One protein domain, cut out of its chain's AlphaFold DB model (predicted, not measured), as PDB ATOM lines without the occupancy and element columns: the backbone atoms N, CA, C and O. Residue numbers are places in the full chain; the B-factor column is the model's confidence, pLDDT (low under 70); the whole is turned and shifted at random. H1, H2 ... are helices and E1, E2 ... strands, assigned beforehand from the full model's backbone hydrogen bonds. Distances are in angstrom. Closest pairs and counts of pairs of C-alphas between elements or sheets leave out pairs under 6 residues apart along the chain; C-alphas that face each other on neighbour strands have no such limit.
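What this domain is: This is residues 179 to 315 of the 549 residues of an uncharacterized protein of Thiothrix lacustris (UniProt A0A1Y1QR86). A strongly twisted sheet of five antiparallel strands curls round helix H1 on one face, while part of helix H2, residues 263 to 271, packs on the opposite face at one end of the strands. Short H3 sits beside E2, tiny H4 lies farther out, and the long links at residues 197 to 210 and 276 to 288 reach out at the two ends of the longest axis. The 137 printed residues hold five named strands and four named helices, in the order E1 E2 E3 H1 E4 E5 H2 H3 H4, with sheet order E3 E2 E1 E4 E5; the class is mixed, helices and strands. The whole is compact, with a radius of gyration of the C-alphas of 15.4 A, yet elongated in outline, spanning 52 by 34 by 27 A.

How they stand to each other: In the sheet, E1, residues 179 to 185, and E2, residues 188 to 196, form a hairpin, with N 183 and O 191 2.8 A apart. E2 and E3, residues 211 to 213, form another, with N 194 and O 213 at 2.8 A. E1 E2 E3 is a meander, each strand the antiparallel neighbour of the one before. On the other side of E1 is E4, residues 236 to 244, with N 182 and O 239 at 2.9 A. E4 and the edge strand E5, residues 247 to 254, form a hairpin, with N 240 and O 252 at 2.8 A. H1, residues 219 to 231, is on the sheet; its closest C-alphas to E4 are those of Ala 225 and Cys 239, 5.9 A apart. H2, residues 261 to 275, is on the opposite face, giving three layers, helices on both faces of a sheet; the C-alphas of Ile 185 and Ile 267 are the closest of E1 and H2, at 6.3 A. H3, residues 289 to 293, is on the same face as H1 but over none of the strands; the C-alphas of Cys 191 and Trp 290 are its closest to E2, at 5.4 A. H4, residues 298 to 301, is not on the sheet, and is close to but not clearly touching H2, where the C-alphas of Pro 261 and Leu 301 are 7.8 A apart. In H1, H2 and H3 every O i to N i+4 pair is within hydrogen-bond range; H4 is too short for one.

Where its parts are: E1 begins at C-alpha 179, (-51.269, -22.289, -25.907). E4 is 26.3 A from first to last C-alpha, E2 23.5 A, E5 21.2 A, H2 21.0 A, E1 20.2 A and H1 18.2 A. H4 ends at C-alpha 301, (-33.434, -32.753, -32.600).

The domain as a whole: The C-alphas of Gly 200 and Glu 278 are the two farthest apart, at 53.6 A. The printed part has no cut; the links E2 to E3 and H2 to H3 are long. The mean pLDDT of the printed part is 83.0, with residues 197 to 211 and 309 to 315 under 70.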
ATOM      1  N   ASP A 179     -50.660 -20.967 -25.796       88.31
ATOM      2  CA  ASP A 179     -51.269 -22.289 -25.907       88.31
ATOM      3  C   ASP A 179     -50.236 -23.378 -25.592       88.31
ATOM      4  O   ASP A 179     -49.031 -23.155 -25.688       88.31
ATOM      5  N   ILE A 180     -50.696 -24.562 -25.212       92.56
ATOM      6  CA  ILE A 180     -49.868 -25.712 -24.869       92.56
ATOM      7  C   ILE A 180     -50.079 -26.787 -25.932       92.56
ATOM      8  O   ILE A 180     -51.199 -27.244 -26.151       92.56
ATOM      9  N   ARG A 181     -48.992 -27.261 -26.540       94.44
ATOM     10  CA  ARG A 181     -48.992 -28.504 -27.319       94.44
ATOM     11  C   ARG A 181     -48.635 -29.650 -26.387       94.44
ATOM     12  O   ARG A 181     -47.580 -29.598 -25.759       94.44
ATOM     13  N   VAL A 182     -49.434 -30.712 -26.381       95.44
ATOM     14  CA  VAL A 182     -49.098 -31.988 -25.730       95.44
ATOM     15  C   VAL A 182     -49.169 -33.101 -26.768       95.44
ATOM     16  O   VAL A 182     -50.162 -33.212 -27.476       95.44
ATOM     17  N   MET A 183     -48.126 -33.919 -26.876       95.94
ATOM     18  CA  MET A 183     -48.070 -35.122 -27.709       95.94
ATOM     19  C   MET A 183     -48.036 -36.347 -26.804       95.94
ATOM     20  O   MET A 183     -47.294 -36.363 -25.821       95.94
ATOM     21  N   LEU A 184     -48.806 -37.373 -27.151       94.56
ATOM     22  CA  LEU A 184     -48.959 -38.589 -26.368       94.56
ATOM     23  C   LEU A 184     -48.724 -39.838 -27.216       94.56
ATOM     24  O   LEU A 184     -49.031 -39.863 -28.410       94.56
ATOM     25  N   ILE A 185     -48.210 -40.881 -26.569       93.56
ATOM     26  CA  ILE A 185     -48.057 -42.235 -27.112       93.56
ATOM     27  C   ILE A 185     -48.632 -43.189 -26.068       93.56
ATOM     28  O   ILE A 185     -48.248 -43.108 -24.905       93.56
ATOM     29  N   GLY A 186     -49.588 -44.039 -26.449       89.06
ATOM     30  CA  GLY A 186     -50.287 -44.916 -25.503       89.06
ATOM     31  C   GLY A 186     -50.924 -44.157 -24.338       89.06
ATOM     32  O   GLY A 186     -50.831 -44.586 -23.194       89.06
ATOM     33  N   HIS A 187     -51.496 -42.982 -24.620       92.69
ATOM     34  CA  HIS A 187     -52.037 -42.034 -23.634       92.69
ATOM     35  C   HIS A 187     -51.025 -41.441 -22.650       92.69
ATOM     36  O   HIS A 187     -51.427 -40.682 -21.774       92.69
ATOM     37  N   GLN A 188     -49.729 -41.720 -22.783       86.69
ATOM     38  CA  GLN A 188     -48.706 -41.093 -21.958       86.69
ATOM     39  C   GLN A 188     -48.175 -39.828 -22.645       86.69
ATOM     40  O   GLN A 188     -47.778 -39.907 -23.809       86.69
ATOM     41  N   PRO A 189     -48.094 -38.674 -21.956       92.38
ATOM     42  CA  PRO A 189     -47.408 -37.499 -22.480       92.38
ATOM     43  C   PRO A 189     -45.928 -37.789 -22.754       92.38
ATOM     44  O   PRO A 189     -45.176 -38.176 -21.858       92.38
ATOM     45  N   VAL A 190     -45.507 -37.572 -23.999       91.81
ATOM     46  CA  VAL A 190     -44.118 -37.751 -24.453       91.81
ATOM     47  C   VAL A 190     -43.481 -36.456 -24.936       91.81
ATOM     48  O   VAL A 190     -42.298 -36.415 -25.223       91.81
ATOM     49  N   CYS A 191     -44.237 -35.384 -25.100       93.00
ATOM     50  CA  CYS A 191     -43.671 -34.076 -25.389       93.00
ATOM     51  C   CYS A 191     -44.716 -33.036 -25.043       93.00
ATOM     52  O   CYS A 191     -45.859 -33.165 -25.478       93.00
ATOM     53  N   ALA A 192     -44.333 -32.009 -24.298       92.75
ATOM     54  CA  ALA A 192     -45.202 -30.877 -24.068       92.75
ATOM     55  C   ALA A 192     -44.410 -29.574 -24.104       92.75
ATOM     56  O   ALA A 192     -43.238 -29.538 -23.734       92.75
ATOM     57  N   PHE A 193     -45.032 -28.512 -24.594       91.38
ATOM     58  CA  PHE A 193     -44.435 -27.184 -24.586       91.38
ATOM     59  C   PHE A 193     -45.502 -26.112 -24.751       91.38
ATOM     60  O   PHE A 193     -46.487 -26.285 -25.473       91.38
ATOM     61  N   TRP A 194     -45.246 -24.974 -24.129       88.56
ATOM     62  CA  TRP A 194     -45.922 -23.728 -24.417       88.56
ATOM     63  C   TRP A 194     -45.508 -23.213 -25.792       88.56
ATOM     64  O   TRP A 194     -44.326 -23.211 -26.151       88.56
ATOM     65  N   ARG A 195     -46.485 -22.731 -26.543       85.50
ATOM     66  CA  ARG A 195     -46.342 -21.885 -27.720       85.50
ATOM     67  C   ARG A 195     -46.810 -20.492 -27.314       85.50
ATOM     68  O   ARG A 195     -48.000 -20.252 -27.122       85.50
ATOM     69  N   VAL A 196     -45.854 -19.588 -27.137       73.31
ATOM     70  CA  VAL A 196     -46.132 -18.213 -26.710       73.31
ATOM     71  C   VAL A 196     -46.196 -17.328 -27.949       73.31
ATOM     72  O   VAL A 196     -45.303 -17.396 -28.797       73.31
ATOM     73  N   ALA A 197     -47.250 -16.522 -28.077       62.38
ATOM     74  CA  ALA A 197     -47.372 -15.573 -29.178       62.38
ATOM     75  C   ALA A 197     -46.272 -14.495 -29.095       62.38
ATOM     76  O   ALA A 197     -45.800 -14.155 -28.011       62.38
ATOM     77  N   GLY A 198     -45.838 -13.966 -30.242       55.59
ATOM     78  CA  GLY A 198     -44.944 -12.800 -30.262       55.59
ATOM     79  C   GLY A 198     -45.648 -11.543 -29.730       55.59
ATOM     80  O   GLY A 198     -46.878 -11.478 -29.741       55.59
ATOM     81  N   GLU A 199     -44.891 -10.531 -29.286       44.31
ATOM     82  CA  GLU A 199     -45.464  -9.259 -28.809       44.31
ATOM     83  C   GLU A 199     -46.473  -8.680 -29.822       44.31
ATOM     84  O   GLU A 199     -46.167  -8.500 -31.002       44.31
ATOM     85  N   GLY A 200     -47.702  -8.413 -29.362       49.81
ATOM     86  CA  GLY A 200     -48.782  -7.842 -30.180       49.81
ATOM     87  C   GLY A 200     -49.514  -8.821 -31.112       49.81
ATOM     88  O   GLY A 200     -50.370  -8.383 -31.880       49.81
ATOM     89  N   GLN A 201     -49.219 -10.124 -31.063       51.53
ATOM     90  CA  GLN A 201     -49.910 -11.150 -31.854       51.53
ATOM     91  C   GLN A 201     -50.885 -11.951 -30.985       51.53
ATOM     92  O   GLN A 201     -50.542 -12.385 -29.892       51.53
ATOM     93  N   TRP A 202     -52.100 -12.187 -31.486       44.53
ATOM     94  CA  TRP A 202     -53.095 -13.026 -30.801       44.53
ATOM     95  C   TRP A 202     -52.967 -14.520 -31.162       44.53
ATOM     96  O   TRP A 202     -53.578 -15.368 -30.517       44.53
ATOM     97  N   ILE A 203     -52.180 -14.847 -32.200       52.00
ATOM     98  CA  ILE A 203     -51.965 -16.211 -32.705       52.00
ATOM     99  C   ILE A 203     -50.582 -16.705 -32.277       52.00
ATOM    100  O   ILE A 203     -49.559 -16.074 -32.531       52.00
ATOM    101  N   THR A 204     -50.558 -17.889 -31.687       50.12
ATOM    102  CA  THR A 204     -49.400 -18.544 -31.060       50.12
ATOM    103  C   THR A 204     -48.643 -19.502 -31.992       50.12
ATOM    104  O   THR A 204     -47.709 -20.190 -31.581       50.12
ATOM    105  N   ASN A 205     -49.018 -19.579 -33.274       49.91
ATOM    106  CA  ASN A 205     -48.371 -20.489 -34.216       49.91
ATOM    107  C   ASN A 205     -46.878 -20.156 -34.374       49.91
ATOM    108  O   ASN A 205     -46.495 -19.072 -34.814       49.91
ATOM    109  N   THR A 206     -46.029 -21.148 -34.095       43.38
ATOM    110  CA  THR A 206     -44.556 -21.070 -34.135       43.38
ATOM    111  C   THR A 206     -43.988 -20.646 -35.494       43.38
ATOM    112  O   THR A 206     -42.846 -20.204 -35.580       43.38
ATOM    113  N   SER A 207     -44.784 -20.706 -36.567       44.31
ATOM    114  CA  SER A 207     -44.427 -20.182 -37.890       44.31
ATOM    115  C   SER A 207     -44.391 -18.647 -37.990       44.31
ATOM    116  O   SER A 207     -44.011 -18.147 -39.047       44.31
ATOM    117  N   GLN A 208     -44.801 -17.908 -36.949       41.12
ATOM    118  CA  GLN A 208     -44.896 -16.437 -36.943       41.12
ATOM    119  C   GLN A 208     -44.098 -15.752 -35.816       41.12
ATOM    120  O   GLN A 208     -44.448 -14.659 -35.385       41.12
ATOM    121  N   GLY A 209     -43.008 -16.366 -35.344       41.72
ATOM    122  CA  GLY A 209     -42.107 -15.731 -34.368       41.72
ATOM    123  C   GLY A 209     -42.476 -15.954 -32.899       41.72
ATOM    124  O   GLY A 209     -41.844 -15.371 -32.024       41.72
ATOM    125  N   GLY A 210     -43.453 -16.823 -32.620       57.88
ATOM    126  CA  GLY A 210     -43.672 -17.351 -31.275       57.88
ATOM    127  C   GLY A 210     -42.514 -18.247 -30.830       57.88
ATOM    128  O   GLY A 210     -41.954 -18.993 -31.638       57.88
ATOM    129  N   HIS A 211     -42.143 -18.179 -29.552       68.62
ATOM    130  CA  HIS A 211     -41.112 -19.045 -28.983       68.62
ATOM    131  C   HIS A 211     -41.746 -20.255 -28.289       68.62
ATOM    132  O   HIS A 211     -42.880 -20.203 -27.809       68.62
ATOM    133  N   MET A 212     -41.008 -21.365 -28.267       80.62
ATOM    134  CA  MET A 212     -41.403 -22.568 -27.540       80.62
ATOM    135  C   MET A 212     -40.768 -22.540 -26.154       80.62
ATOM    136  O   MET A 212     -39.557 -22.348 -26.047       80.62
ATOM    137  N   SER A 213     -41.564 -22.769 -25.113       83.94
ATOM    138  CA  SER A 213     -41.052 -23.004 -23.761       83.94
ATOM    139  C   SER A 213     -41.433 -24.405 -23.307       83.94
ATOM    140  O   SER A 213     -42.606 -24.763 -23.273       83.94
ATOM    141  N   TYR A 214     -40.430 -25.213 -22.977       81.81
ATOM    142  CA  TYR A 214     -40.624 -26.595 -22.536       81.81
ATOM    143  C   TYR A 214     -40.874 -26.712 -21.031       81.81
ATOM    144  O   TYR A 214     -41.408 -27.724 -20.587       81.81
ATOM    145  N   SER A 215     -40.491 -25.692 -20.263       76.75
ATOM    146  CA  SER A 215     -40.527 -25.722 -18.802       76.75
ATOM    147  C   SER A 215     -41.901 -25.363 -18.254       76.75
ATOM    148  O   SER A 215     -42.559 -24.452 -18.763       76.75
ATOM    149  N   GLY A 216     -42.292 -26.020 -17.160       81.25
ATOM    150  CA  GLY A 216     -43.452 -25.604 -16.368       81.25
ATOM    151  C   GLY A 216     -44.781 -25.773 -17.104       81.25
ATOM    152  O   GLY A 216     -45.657 -24.915 -17.008       81.25
ATOM    153  N   VAL A 217     -44.929 -26.855 -17.873       87.94
ATOM    154  CA  VAL A 217     -46.235 -27.238 -18.426       87.94
ATOM    155  C   VAL A 217     -47.130 -27.732 -17.276       87.94
ATOM    156  O   VAL A 217     -46.739 -28.672 -16.582       87.94
ATOM    157  N   PRO A 218     -48.316 -27.137 -17.051       88.81
ATOM    158  CA  PRO A 218     -49.188 -27.493 -15.936       88.81
ATOM    159  C   PRO A 218     -49.695 -28.934 -16.023       88.81
ATOM    160  O   PRO A 218     -50.134 -29.381 -17.083       88.81
ATOM    161  N   GLN A 219     -49.725 -29.634 -14.884       85.94
ATOM    162  CA  GLN A 219     -50.226 -31.012 -14.820       85.94
ATOM    163  C   GLN A 219     -51.684 -31.123 -15.290       85.94
ATOM    164  O   GLN A 219     -52.017 -32.057 -16.005       85.94
ATOM    165  N   VAL A 220     -52.524 -30.125 -14.995       89.25
ATOM    166  CA  VAL A 220     -53.931 -30.083 -15.436       89.25
ATOM    167  C   VAL A 220     -54.055 -30.129 -16.966       89.25
ATOM    168  O   VAL A 220     -54.941 -30.798 -17.492       89.25
ATOM    169  N   ALA A 221     -53.141 -29.480 -17.696       92.31
ATOM    170  CA  ALA A 221     -53.119 -29.543 -19.156       92.31
ATOM    171  C   ALA A 221     -52.679 -30.927 -19.661       92.31
ATOM    172  O   ALA A 221     -53.220 -31.428 -20.648       92.31
ATOM    173  N   LEU A 222     -51.723 -31.569 -18.978       92.31
ATOM    174  CA  LEU A 222     -51.309 -32.938 -19.294       92.31
ATOM    175  C   LEU A 222     -52.458 -33.922 -19.050       92.31
ATOM    176  O   LEU A 222     -52.781 -34.697 -19.947       92.31
ATOM    177  N   ASP A 223     -53.118 -33.843 -17.897       93.12
ATOM    178  CA  ASP A 223     -54.252 -34.696 -17.529       93.12
ATOM    179  C   ASP A 223     -55.421 -34.532 -18.510       93.12
ATOM    180  O   ASP A 223     -56.015 -35.523 -18.940       93.12
ATOM    181  N   LEU A 224     -55.705 -33.298 -18.943       96.25
ATOM    182  CA  LEU A 224     -56.703 -33.021 -19.978       96.25
ATOM    183  C   LEU A 224     -56.336 -33.682 -21.316       96.25
ATOM    184  O   LEU A 224     -57.191 -34.282 -21.970       96.25
ATOM    185  N   ALA A 225     -55.065 -33.621 -21.721       96.38
ATOM    186  CA  ALA A 225     -54.600 -34.270 -22.943       96.38
ATOM    187  C   ALA A 225     -54.664 -35.807 -22.853       96.38
ATOM    188  O   ALA A 225     -55.005 -36.469 -23.837       96.38
ATOM    189  N   VAL A 226     -54.385 -36.378 -21.674       95.25
ATOM    190  CA  VAL A 226     -54.539 -37.814 -21.386       95.25
ATOM    191  C   VAL A 226     -56.008 -38.223 -21.481       95.25
ATOM    192  O   VAL A 226     -56.323 -39.197 -22.166       95.25
ATOM    193  N   ALA A 227     -56.913 -37.467 -20.853       95.56
ATOM    194  CA  ALA A 227     -58.352 -37.716 -20.908       95.56
ATOM    195  C   ALA A 227     -58.874 -37.686 -22.353       95.56
ATOM    196  O   ALA A 227     -59.566 -38.611 -22.777       95.56
ATOM    197  N   ALA A 228     -58.464 -36.685 -23.137       96.31
ATOM    198  CA  ALA A 228     -58.797 -36.591 -24.556       96.31
ATOM    199  C   ALA A 228     -58.247 -37.775 -25.367       96.31
ATOM    200  O   ALA A 228     -58.963 -38.371 -26.167       96.31
ATOM    201  N   SER A 229     -56.990 -38.165 -25.143       95.88
ATOM    202  CA  SER A 229     -56.384 -39.297 -25.849       95.88
ATOM    203  C   SER A 229     -57.082 -40.628 -25.537       95.88
ATOM    204  O   SER A 229     -57.260 -41.439 -26.447       95.88
ATOM    205  N   ARG A 230     -57.501 -40.843 -24.281       93.94
ATOM    206  CA  ARG A 230     -58.261 -42.030 -23.854       93.94
ATOM    207  C   ARG A 230     -59.663 -42.053 -24.449       93.94
ATOM    208  O   ARG A 230     -60.067 -43.078 -24.982       93.94
ATOM    209  N   ALA A 231     -60.368 -40.922 -24.426       94.25
ATOM    210  CA  ALA A 231     -61.684 -40.790 -25.048       94.25
ATOM    211  C   ALA A 231     -61.649 -41.094 -26.559       94.25
ATOM    212  O   ALA A 231     -62.556 -41.729 -27.093       94.25
ATOM    213  N   ALA A 232     -60.569 -40.699 -27.239       92.06
ATOM    214  CA  ALA A 232     -60.349 -41.003 -28.650       92.06
ATOM    215  C   ALA A 232     -59.879 -42.446 -28.921       92.06
ATOM    216  O   ALA A 232     -59.848 -42.848 -30.083       92.06
ATOM    217  N   GLU A 233     -59.482 -43.206 -27.891       94.00
ATOM    218  CA  GLU A 233     -58.825 -44.518 -28.019       94.00
ATOM    219  C   GLU A 233     -57.618 -44.480 -28.975       94.00
ATOM    220  O   GLU A 233     -57.427 -45.349 -29.828       94.00
ATOM    221  N   ALA A 234     -56.824 -43.410 -28.887       91.62
ATOM    222  CA  ALA A 234     -55.741 -43.148 -29.827       91.62
ATOM    223  C   ALA A 234     -54.420 -43.807 -29.407       91.62
ATOM    224  O   ALA A 234     -53.919 -43.553 -28.309       91.62
ATOM    225  N   GLU A 235     -53.779 -44.550 -30.316       93.94
ATOM    226  CA  GLU A 235     -52.430 -45.095 -30.090       93.94
ATOM    227  C   GLU A 235     -51.369 -43.999 -29.939       93.94
ATOM    228  O   GLU A 235     -50.405 -44.139 -29.185       93.94
ATOM    229  N   TYR A 236     -51.544 -42.899 -30.663       95.25
ATOM    230  CA  TYR A 236     -50.735 -41.696 -30.548       95.25
ATOM    231  C   TYR A 236     -51.594 -40.471 -30.850       95.25
ATOM    232  O   TYR A 236     -52.484 -40.499 -31.703       95.25
ATOM    233  N   TRP A 237     -51.332 -39.387 -30.129       95.12
ATOM    234  CA  TRP A 237     -52.236 -38.246 -30.054       95.12
ATOM    235  C   TRP A 237     -51.476 -36.939 -29.906       95.12
ATOM    236  O   TRP A 237     -50.357 -36.913 -29.399       95.12
ATOM    237  N   ALA A 238     -52.100 -35.841 -30.303       95.06
ATOM    238  CA  ALA A 238     -51.665 -34.511 -29.942       95.06
ATOM    239  C   ALA A 238     -52.868 -33.614 -29.654       95.06
ATOM    240  O   ALA A 238     -53.834 -33.612 -30.417       95.06
ATOM    241  N   CYS A 239     -52.762 -32.821 -28.593       93.75
ATOM    242  CA  CYS A 239     -53.712 -31.773 -28.241       93.75
ATOM    243  C   CYS A 239     -53.039 -30.404 -28.302       93.75
ATOM    244  O   CYS A 239     -51.889 -30.260 -27.881       93.75
ATOM    245  N   ASP A 240     -53.802 -29.413 -28.752       93.62
ATOM    246  CA  ASP A 240     -53.530 -27.998 -28.522       93.62
ATOM    247  C   ASP A 240     -54.504 -27.513 -27.454       93.62
ATOM    248  O   ASP A 240     -55.713 -27.685 -27.608       93.62
ATOM    249  N   ILE A 241     -53.985 -26.944 -26.371       94.12
ATOM    250  CA  ILE A 241     -54.753 -26.561 -25.185       94.12
ATOM    251  C   ILE A 241     -54.550 -25.073 -24.922       94.12
ATOM    252  O   ILE A 241     -53.424 -24.599 -24.824       94.12
ATOM    253  N   ALA A 242     -55.645 -24.335 -24.805       92.06
ATOM    254  CA  ALA A 242     -55.646 -22.967 -24.313       92.06
ATOM    255  C   ALA A 242     -55.545 -22.951 -22.792       92.06
ATOM    256  O   ALA A 242     -56.189 -23.769 -22.136       92.06
ATOM    257  N   GLU A 243     -54.824 -21.971 -22.257       89.38
ATOM    258  CA  GLU A 243     -54.929 -21.557 -20.859       89.38
ATOM    259  C   GLU A 243     -55.512 -20.141 -20.809       89.38
ATOM    260  O   GLU A 243     -55.140 -19.276 -21.609       89.38
ATOM    261  N   SER A 244     -56.473 -19.921 -19.913       87.62
ATOM    262  CA  SER A 244     -57.011 -18.592 -19.632       87.62
ATOM    263  C   SER A 244     -57.543 -18.528 -18.208       87.62
ATOM    264  O   SER A 244     -58.448 -19.277 -17.847       87.62
ATOM    265  N   ASN A 245     -56.995 -17.620 -17.397       85.69
ATOM    266  CA  ASN A 245     -57.387 -17.407 -15.998       85.69
ATOM    267  C   ASN A 245     -57.368 -18.690 -15.140       85.69
ATOM    268  O   ASN A 245     -58.191 -18.846 -14.237       85.69
ATOM    269  N   GLY A 246     -56.435 -19.609 -15.403       85.69
ATOM    270  CA  GLY A 246     -56.330 -20.890 -14.701       85.69
ATOM    271  C   GLY A 246     -57.287 -21.981 -15.195       85.69
ATOM    272  O   GLY A 246     -57.245 -23.093 -14.667       85.69
ATOM    273  N   GLU A 247     -58.110 -21.700 -16.207       90.69
ATOM    274  CA  GLU A 247     -58.942 -22.686 -16.897       90.69
ATOM    275  C   GLU A 247     -58.268 -23.178 -18.184       90.69
ATOM    276  O   GLU A 247     -57.514 -22.447 -18.834       90.69
ATOM    277  N   TYR A 248     -58.553 -24.427 -18.562       93.50
ATOM    278  CA  TYR A 248     -57.917 -25.101 -19.693       93.50
ATOM    279  C   TYR A 248     -58.957 -25.626 -20.671       93.50
ATOM    280  O   TYR A 248     -59.912 -26.288 -20.266       93.50
ATOM    281  N   PHE A 249     -58.742 -25.381 -21.963       94.50
ATOM    282  CA  PHE A 249     -59.693 -25.751 -23.012       94.50
ATOM    283  C   PHE A 249     -58.991 -26.405 -24.196       94.50
ATOM    284  O   PHE A 249     -57.967 -25.911 -24.669       94.50
ATOM    285  N   ILE A 250     -59.563 -27.479 -24.733       94.62
ATOM    286  CA  ILE A 250     -59.079 -28.106 -25.962       94.62
ATOM    287  C   ILE A 250     -59.377 -27.182 -27.148       94.62
ATOM    288  O   ILE A 250     -60.522 -26.813 -27.405       94.62
ATOM    289  N   LEU A 251     -58.337 -26.824 -27.897       90.06
ATOM    290  CA  LEU A 251     -58.432 -26.056 -29.137       90.06
ATOM    291  C   LEU A 251     -58.400 -26.959 -30.370       90.06
ATOM    292  O   LEU A 251     -59.152 -26.737 -31.321       90.06
ATOM    293  N   GLU A 252     -57.503 -27.947 -30.371       89.81
ATOM    294  CA  GLU A 252     -57.323 -28.903 -31.464       89.81
ATOM    295  C   GLU A 252     -56.913 -30.276 -30.934       89.81
ATOM    296  O   GLU A 252     -56.204 -30.381 -29.937       89.81
ATOM    297  N   CYS A 253     -57.305 -31.314 -31.667       90.56
ATOM    298  CA  CYS A 253     -56.921 -32.700 -31.444       90.56
ATOM    299  C   CYS A 253     -56.460 -33.304 -32.775       90.56
ATOM    300  O   CYS A 253     -57.097 -33.073 -33.807       90.56
ATOM    301  N   ALA A 254     -55.348 -34.039 -32.768       88.44
ATOM    302  CA  ALA A 254     -54.773 -34.612 -33.977       88.44
ATOM    303  C   ALA A 254     -54.020 -35.925 -33.720       88.44
ATOM    304  O   ALA A 254     -53.099 -35.966 -32.913       88.44
ATOM    305  N   THR A 255     -54.275 -36.963 -34.518       88.31
ATOM    306  CA  THR A 255     -53.293 -38.055 -34.733       88.31
ATOM    307  C   THR A 255     -52.251 -37.664 -35.795       88.31
ATOM    308  O   THR A 255     -51.162 -38.225 -35.870       88.31
ATOM    309  N   ALA A 256     -52.553 -36.669 -36.634       82.44
ATOM    310  CA  ALA A 256     -51.654 -36.158 -37.664       82.44
ATOM    311  C   ALA A 256     -51.024 -34.827 -37.233       82.44
ATOM    312  O   ALA A 256     -51.587 -33.761 -37.481       82.44
ATOM    313  N   PHE A 257     -49.840 -34.883 -36.624       80.69
ATOM    314  CA  PHE A 257     -49.134 -33.706 -36.109       80.69
ATOM    315  C   PHE A 257     -47.670 -33.657 -36.551       80.69
ATOM    316  O   PHE A 257     -47.071 -34.666 -36.915       80.69
ATOM    317  N   ALA A 258     -47.065 -32.469 -36.532       79.94
ATOM    318  CA  ALA A 258     -45.634 -32.336 -36.773       79.94
ATOM    319  C   ALA A 258     -44.857 -32.904 -35.576       79.94
ATOM    320  O   ALA A 258     -44.966 -32.398 -34.463       79.94
ATOM    321  N   ALA A 259     -44.066 -33.945 -35.821       84.81
ATOM    322  CA  ALA A 259     -43.283 -34.624 -34.797       84.81
ATOM    323  C   ALA A 259     -41.808 -34.703 -35.199       84.81
ATOM    324  O   ALA A 259     -41.484 -34.983 -36.369       84.81
ATOM    325  N   PHE A 260     -40.922 -34.502 -34.219       88.75
ATOM    326  CA  PHE A 260     -39.503 -34.797 -34.384       88.75
ATOM    327  C   PHE A 260     -39.305 -36.275 -34.747       88.75
ATOM    328  O   PHE A 260     -40.120 -37.117 -34.361       88.75
ATOM    329  N   PRO A 261     -38.239 -36.622 -35.486       92.06
ATOM    330  CA  PRO A 261     -38.069 -37.993 -35.947       92.06
ATOM    331  C   PRO A 261     -37.973 -39.036 -34.819       92.06
ATOM    332  O   PRO A 261     -38.555 -40.106 -34.967       92.06
ATOM    333  N   TYR A 262     -37.350 -38.713 -33.679       91.06
ATOM    334  CA  TYR A 262     -37.302 -39.612 -32.516       91.06
ATOM    335  C   TYR A 262     -38.688 -39.898 -31.912       91.06
ATOM    336  O   TYR A 262     -38.939 -41.025 -31.507       91.06
ATOM    337  N   ILE A 263     -39.619 -38.933 -31.926       93.06
ATOM    338  CA  ILE A 263     -41.003 -39.157 -31.469       93.06
ATOM    339  C   ILE A 263     -41.688 -40.177 -32.383       93.06
ATOM    340  O   ILE A 263     -42.385 -41.067 -31.908       93.06
ATOM    341  N   ARG A 264     -41.455 -40.105 -33.701       94.19
ATOM    342  CA  ARG A 264     -41.998 -41.099 -34.646       94.19
ATOM    343  C   ARG A 264     -41.387 -42.481 -34.443       94.19
ATOM    344  O   ARG A 264     -42.090 -43.471 -34.617       94.19
ATOM    345  N   ASP A 265     -40.112 -42.549 -34.068       94.19
ATOM    346  CA  ASP A 265     -39.470 -43.813 -33.696       94.19
ATOM    347  C   ASP A 265     -40.067 -44.391 -32.405       94.19
ATOM    348  O   ASP A 265     -40.312 -45.591 -32.355       94.19
ATOM    349  N   TRP A 266     -40.377 -43.567 -31.397       93.81
ATOM    350  CA  TRP A 266     -41.091 -44.024 -30.198       93.81
ATOM    351  C   TRP A 266     -42.498 -44.515 -30.497       93.81
ATOM    352  O   TRP A 266     -42.900 -45.539 -29.952       93.81
ATOM    353  N   ILE A 267     -43.229 -43.843 -31.394       95.38
ATOM    354  CA  ILE A 267     -44.525 -44.358 -31.847       95.38
ATOM    355  C   ILE A 267     -44.320 -45.721 -32.514       95.38
ATOM    356  O   ILE A 267     -45.037 -46.664 -32.201       95.38
ATOM    357  N   GLY A 268     -43.312 -45.862 -33.380       95.31
ATOM    358  CA  GLY A 268     -42.958 -47.143 -33.991       95.31
ATOM    359  C   GLY A 268     -42.681 -48.238 -32.957       95.31
ATOM    360  O   GLY A 268     -43.258 -49.317 -33.054       95.31
ATOM    361  N   GLN A 269     -41.867 -47.956 -31.936       93.44
ATOM    362  CA  GLN A 269     -41.577 -48.887 -30.835       93.44
ATOM    363  C   GLN A 269     -42.832 -49.279 -30.051       93.44
ATOM    364  O   GLN A 269     -43.058 -50.466 -29.817       93.44
ATOM    365  N   TYR A 270     -43.669 -48.300 -29.705       95.06
ATOM    366  CA  TYR A 270     -44.939 -48.535 -29.023       95.06
ATOM    367  C   TYR A 270     -45.861 -49.434 -29.847       95.06
ATOM    368  O   TYR A 270     -46.398 -50.405 -29.325       95.06
ATOM    369  N   LEU A 271     -45.998 -49.162 -31.147       96.38
ATOM    370  CA  LEU A 271     -46.825 -49.968 -32.041       96.38
ATOM    371  C   LEU A 271     -46.282 -51.394 -32.195       96.38
ATOM    372  O   LEU A 271     -47.060 -52.340 -32.176       96.38
ATOM    373  N   MET A 272     -44.963 -51.580 -32.301       95.62
ATOM    374  CA  MET A 272     -44.376 -52.926 -32.327       95.62
ATOM    375  C   MET A 272     -44.720 -53.723 -31.061       95.62
ATOM    376  O   MET A 272     -45.090 -54.892 -31.174       95.62
ATOM    377  N   TRP A 273     -44.630 -53.096 -29.882       94.62
ATOM    378  CA  TRP A 273     -45.054 -53.698 -28.613       94.62
ATOM    379  C   TRP A 273     -46.556 -53.990 -28.587       94.62
ATOM    380  O   TRP A 273     -46.938 -55.116 -28.296       94.62
ATOM    381  N   ASP A 274     -47.407 -53.038 -28.972       94.50
ATOM    382  CA  ASP A 274     -48.863 -53.238 -29.011       94.50
ATOM    383  C   ASP A 274     -49.274 -54.373 -29.973       94.50
ATOM    384  O   ASP A 274     -50.239 -55.098 -29.719       94.50
ATOM    385  N   PHE A 275     -48.528 -54.582 -31.061       95.25
ATOM    386  CA  PHE A 275     -48.789 -55.669 -32.008       95.25
ATOM    387  C   PHE A 275     -48.272 -57.034 -31.543       95.25
ATOM    388  O   PHE A 275     -48.810 -58.054 -31.979       95.25
ATOM    389  N   CYS A 276     -47.207 -57.084 -30.736       94.31
ATOM    390  CA  CYS A 276     -46.603 -58.331 -30.260       94.31
ATOM    391  C   CYS A 276     -45.780 -58.094 -28.978       94.31
ATOM    392  O   CYS A 276     -44.541 -58.019 -29.037       94.31
ATOM    393  N   PRO A 277     -46.444 -57.981 -27.814       90.75
ATOM    394  CA  PRO A 277     -45.789 -57.640 -26.552       90.75
ATOM    395  C   PRO A 277     -44.875 -58.762 -26.042       90.75
ATOM    396  O   PRO A 277     -43.978 -58.509 -25.245       90.75
ATOM    397  N   GLU A 278     -45.040 -60.001 -26.522       91.38
ATOM    398  CA  GLU A 278     -44.143 -61.114 -26.180       91.38
ATOM    399  C   GLU A 278     -42.786 -61.021 -26.892       91.38
ATOM    400  O   GLU A 278     -41.847 -61.730 -26.525       91.38
ATOM    401  N   ARG A 279     -42.684 -60.202 -27.947       92.38
ATOM    402  CA  ARG A 279     -41.468 -60.061 -28.760       92.38
ATOM    403  C   ARG A 279     -40.797 -58.705 -28.607       92.38
ATOM    404  O   ARG A 279     -39.568 -58.644 -28.645       92.38
ATOM    405  N   PHE A 280     -41.574 -57.637 -28.514       90.75
ATOM    406  CA  PHE A 280     -41.054 -56.280 -28.426       90.75
ATOM    407  C   PHE A 280     -41.306 -55.738 -27.031       90.75
ATOM    408  O   PHE A 280     -42.400 -55.898 -26.506       90.75
ATOM    409  N   ALA A 281     -40.296 -55.110 -26.433       85.12
ATOM    410  CA  ALA A 281     -40.454 -54.455 -25.145       85.12
ATOM    411  C   ALA A 281     -41.285 -53.177 -25.299       85.12
ATOM    412  O   ALA A 281     -41.168 -52.466 -26.302       85.12
ATOM    413  N   GLN A 282     -42.090 -52.877 -24.283       82.75
ATOM    414  CA  GLN A 282     -42.762 -51.590 -24.183       82.75
ATOM    415  C   GLN A 282     -41.704 -50.478 -24.110       82.75
ATOM    416  O   GLN A 282     -40.749 -50.614 -23.341       82.75
ATOM    417  N   PRO A 283     -41.829 -49.387 -24.887       81.12
ATOM    418  CA  PRO A 283     -40.881 -48.289 -24.787       81.12
ATOM    419  C   PRO A 283     -41.001 -47.599 -23.425       81.12
ATOM    420  O   PRO A 283     -42.097 -47.242 -22.994       81.12
ATOM    421  N   VAL A 284     -39.859 -47.363 -22.779       76.75
ATOM    422  CA  VAL A 284     -39.771 -46.571 -21.547       76.75
ATOM    423  C   VAL A 284     -39.483 -45.123 -21.923       76.75
ATOM    424  O   VAL A 284     -38.448 -44.811 -22.512       76.75
ATOM    425  N   ILE A 285     -40.415 -44.228 -21.596       77.81
ATOM    426  CA  ILE A 285     -40.312 -42.795 -21.881       77.81
ATOM    427  C   ILE A 285     -40.530 -42.049 -20.558       77.81
ATOM    428  O   ILE A 285     -41.646 -42.063 -20.050       77.81
ATOM    429  N   PRO A 286     -39.508 -41.415 -19.958       72.62
ATOM    430  CA  PRO A 286     -39.671 -40.676 -18.710       72.62
ATOM    431  C   PRO A 286     -40.605 -39.475 -18.880       72.62
ATOM    432  O   PRO A 286     -40.614 -38.828 -19.928       72.62
ATOM    433  N   LEU A 287     -41.367 -39.129 -17.845       71.56
ATOM    434  CA  LEU A 287     -42.151 -37.893 -17.848       71.56
ATOM    435  C   LEU A 287     -41.220 -36.668 -17.812       71.56
ATOM    436  O   LEU A 287     -40.101 -36.744 -17.306       71.56
ATOM    437  N   TYR A 288     -41.659 -35.543 -18.384       77.56
ATOM    438  CA  TYR A 288     -40.915 -34.275 -18.447       77.56
ATOM    439  C   TYR A 288     -39.565 -34.320 -19.174       77.56
ATOM    440  O   TYR A 288     -38.844 -33.323 -19.205       77.56
ATOM    441  N   HIS A 289     -39.219 -35.422 -19.845       81.06
ATOM    442  CA  HIS A 289     -37.967 -35.508 -20.598       81.06
ATOM    443  C   HIS A 289     -37.860 -34.433 -21.699       81.06
ATOM    444  O   HIS A 289     -36.761 -34.104 -22.145       81.06
ATOM    445  N   TRP A 290     -38.984 -33.861 -22.143       86.81
ATOM    446  CA  TRP A 290     -39.012 -32.739 -23.080       86.81
ATOM    447  C   TRP A 290     -38.363 -31.470 -22.516       86.81
ATOM    448  O   TRP A 290     -37.841 -30.687 -23.299       86.81
ATOM    449  N   GLU A 291     -38.309 -31.272 -21.195       84.25
ATOM    450  CA  GLU A 291     -37.560 -30.160 -20.590       84.25
ATOM    451  C   GLU A 291     -36.051 -30.326 -20.793       84.25
ATOM    452  O   GLU A 291     -35.321 -29.355 -20.997       84.25
ATOM    453  N   ALA A 292     -35.571 -31.572 -20.765       80.06
ATOM    454  CA  ALA A 292     -34.186 -31.914 -21.056       80.06
ATOM    455  C   ALA A 292     -33.898 -31.845 -22.559       80.06
ATOM    456  O   ALA A 292     -32.947 -31.182 -22.977       80.06
ATOM    457  N   LEU A 293     -34.732 -32.486 -23.382       84.56
ATOM    458  CA  LEU A 293     -34.569 -32.467 -24.836       84.56
ATOM    459  C   LEU A 293     -34.741 -31.063 -25.413       84.56
ATOM    460  O   LEU A 293     -34.052 -30.726 -26.365       84.56
ATOM    461  N   GLY A 294     -35.580 -30.220 -24.813       83.44
ATOM    462  CA  GLY A 294     -35.777 -28.827 -25.209       83.44
ATOM    463  C   GLY A 294     -34.536 -27.945 -25.049       83.44
ATOM    464  O   GLY A 294     -34.451 -26.899 -25.685       83.44
ATOM    465  N   LYS A 295     -33.547 -28.374 -24.247       83.56
ATOM    466  CA  LYS A 295     -32.232 -27.715 -24.122       83.56
ATOM    467  C   LYS A 295     -31.284 -28.076 -25.272       83.56
ATOM    468  O   LYS A 295     -30.243 -27.441 -25.428       83.56
ATOM    469  N   VAL A 296     -31.606 -29.110 -26.049       83.19
ATOM    470  CA  VAL A 296     -30.824 -29.535 -27.212       83.19
ATOM    471  C   VAL A 296     -31.199 -28.675 -28.411       83.19
ATOM    472  O   VAL A 296     -32.371 -28.393 -28.656       83.19
ATOM    473  N   ASP A 297     -30.196 -28.293 -29.200       80.88
ATOM    474  CA  ASP A 297     -30.405 -27.498 -30.405       80.88
ATOM    475  C   ASP A 297     -31.408 -28.163 -31.369       80.88
ATOM    476  O   ASP A 297     -31.321 -29.354 -31.698       80.88
ATOM    477  N   ALA A 298     -32.360 -27.374 -31.871       82.56
ATOM    478  CA  ALA A 298     -33.437 -27.878 -32.716       82.56
ATOM    479  C   ALA A 298     -32.926 -28.513 -34.024       82.56
ATOM    480  O   ALA A 298     -33.562 -29.432 -34.547       82.56
ATOM    481  N   SER A 299     -31.781 -28.079 -34.566       83.00
ATOM    482  CA  SER A 299     -31.174 -28.693 -35.758       83.00
ATOM    483  C   SER A 299     -30.638 -30.103 -35.485       83.00
ATOM    484  O   SER A 299     -30.569 -30.931 -36.402       83.00
ATOM    485  N   ILE A 300     -30.281 -30.397 -34.232       86.19
ATOM    486  CA  ILE A 300     -29.901 -31.735 -33.775       86.19
ATOM    487  C   ILE A 300     -31.166 -32.568 -33.571       86.19
ATOM    488  O   ILE A 300     -31.280 -33.641 -34.164       86.19
ATOM    489  N   LEU A 301     -32.161 -32.052 -32.837       85.69
ATOM    490  CA  LEU A 301     -33.434 -32.753 -32.600       85.69
ATOM    491  C   LEU A 301     -34.152 -33.149 -33.900       85.69
ATOM    492  O   LEU A 301     -34.745 -34.223 -33.981       85.69
ATOM    493  N   ARG A 302     -34.060 -32.321 -34.950       86.38
ATOM    494  CA  ARG A 302     -34.613 -32.605 -36.291       86.38
ATOM    495  C   ARG A 302     -33.942 -33.771 -37.020       86.38
ATOM    496  O   ARG A 302     -34.486 -34.230 -38.019       86.38
ATOM    497  N   ARG A 303     -32.779 -34.231 -36.561       89.94
ATOM    498  CA  ARG A 303     -32.028 -35.359 -37.141       89.94
ATOM    499  C   ARG A 303     -31.887 -36.536 -36.179       89.94
ATOM    500  O   ARG A 303     -31.528 -37.623 -36.620       89.94
ATOM    501  N   LEU A 304     -32.175 -36.330 -34.896       89.31
ATOM    502  CA  LEU A 304     -32.074 -37.352 -33.865       89.31
ATOM    503  C   LEU A 304     -33.110 -38.463 -34.102       89.31
ATOM    504  O   LEU A 304     -34.300 -38.191 -34.274       89.31
ATOM    505  N   ARG A 305     -32.637 -39.712 -34.124       91.19
ATOM    506  CA  ARG A 305     -33.416 -40.941 -34.340       91.19
ATOM    507  C   ARG A 305     -33.070 -41.962 -33.268       91.19
ATOM    508  O   ARG A 305     -31.949 -41.947 -32.765       91.19
ATOM    509  N   HIS A 306     -34.000 -42.873 -32.992       85.56
ATOM    510  CA  HIS A 306     -33.801 -44.030 -32.111       85.56
ATOM    511  C   HIS A 306     -33.225 -43.660 -30.737       85.56
ATOM    512  O   HIS A 306     -32.284 -44.291 -30.259       85.56
ATOM    513  N   LEU A 307     -33.768 -42.601 -30.132       85.31
ATOM    514  CA  LEU A 307     -33.442 -42.228 -28.763       85.31
ATOM    515  C   LEU A 307     -34.063 -43.261 -27.818       85.31
ATOM    516  O   LEU A 307     -35.242 -43.573 -27.940       85.31
ATOM    517  N   GLU A 308     -33.280 -43.782 -26.886       74.12
ATOM    518  CA  GLU A 308     -33.734 -44.733 -25.871       74.12
ATOM    519  C   GLU A 308     -33.396 -44.149 -24.504       74.12
ATOM    520  O   GLU A 308     -32.297 -43.620 -24.310       74.12
ATOM    521  N   PHE A 309     -34.337 -44.231 -23.568       69.06
ATOM    522  CA  PHE A 309     -34.068 -43.923 -22.171       69.06
ATOM    523  C   PHE A 309     -33.698 -45.209 -21.445       69.06
ATOM    524  O   PHE A 309     -34.241 -46.273 -21.738       69.06
ATOM    525  N   GLY A 310     -32.734 -45.106 -20.530       58.47
ATOM    526  CA  GLY A 310     -32.411 -46.214 -19.643       58.47
ATOM    527  C   GLY A 310     -33.626 -46.590 -18.801       58.47
ATOM    528  O   GLY A 310     -34.441 -45.731 -18.457       58.47
ATOM    529  N   ASP A 311     -33.730 -47.874 -18.486       55.19
ATOM    530  CA  ASP A 311     -34.663 -48.355 -17.477       55.19
ATOM    531  C   ASP A 311     -34.277 -47.752 -16.115       55.19
ATOM    532  O   ASP A 311     -33.086 -47.606 -15.820       55.19
ATOM    533  N   SER A 312     -35.256 -47.412 -15.275       48.81
ATOM    534  CA  SER A 312     -34.989 -47.021 -13.887       48.81
ATOM    535  C   SER A 312     -34.285 -48.123 -13.102       48.81
ATOM    536  O   SER A 312     -33.569 -47.808 -12.153       48.81
ATOM    537  N   ASP A 313     -34.460 -49.379 -13.515       47.28
ATOM    538  CA  ASP A 313     -33.808 -50.543 -12.911       47.28
ATOM    539  C   ASP A 313     -32.362 -50.724 -13.396       47.28
ATOM    540  O   ASP A 313     -31.580 -51.451 -12.783       47.28
ATOM    541  N   ASN A 314     -31.982 -50.064 -14.494       48.84
ATOM    542  CA  ASN A 314     -30.647 -50.159 -15.072       48.84
ATOM    543  C   ASN A 314     -30.227 -48.809 -15.691       48.84
ATOM    544  O   ASN A 314     -30.112 -48.690 -16.921       48.84
ATOM    545  N   PRO A 315     -30.046 -47.760 -14.860       48.75
ATOM    546  CA  PRO A 315     -29.669 -46.445 -15.348       48.75
ATOM    547  C   PRO A 315     -28.315 -46.522 -16.057       48.75
ATOM    548  O   PRO A 315     -27.442 -47.313 -15.702       48.75
TER     549      PRO A 315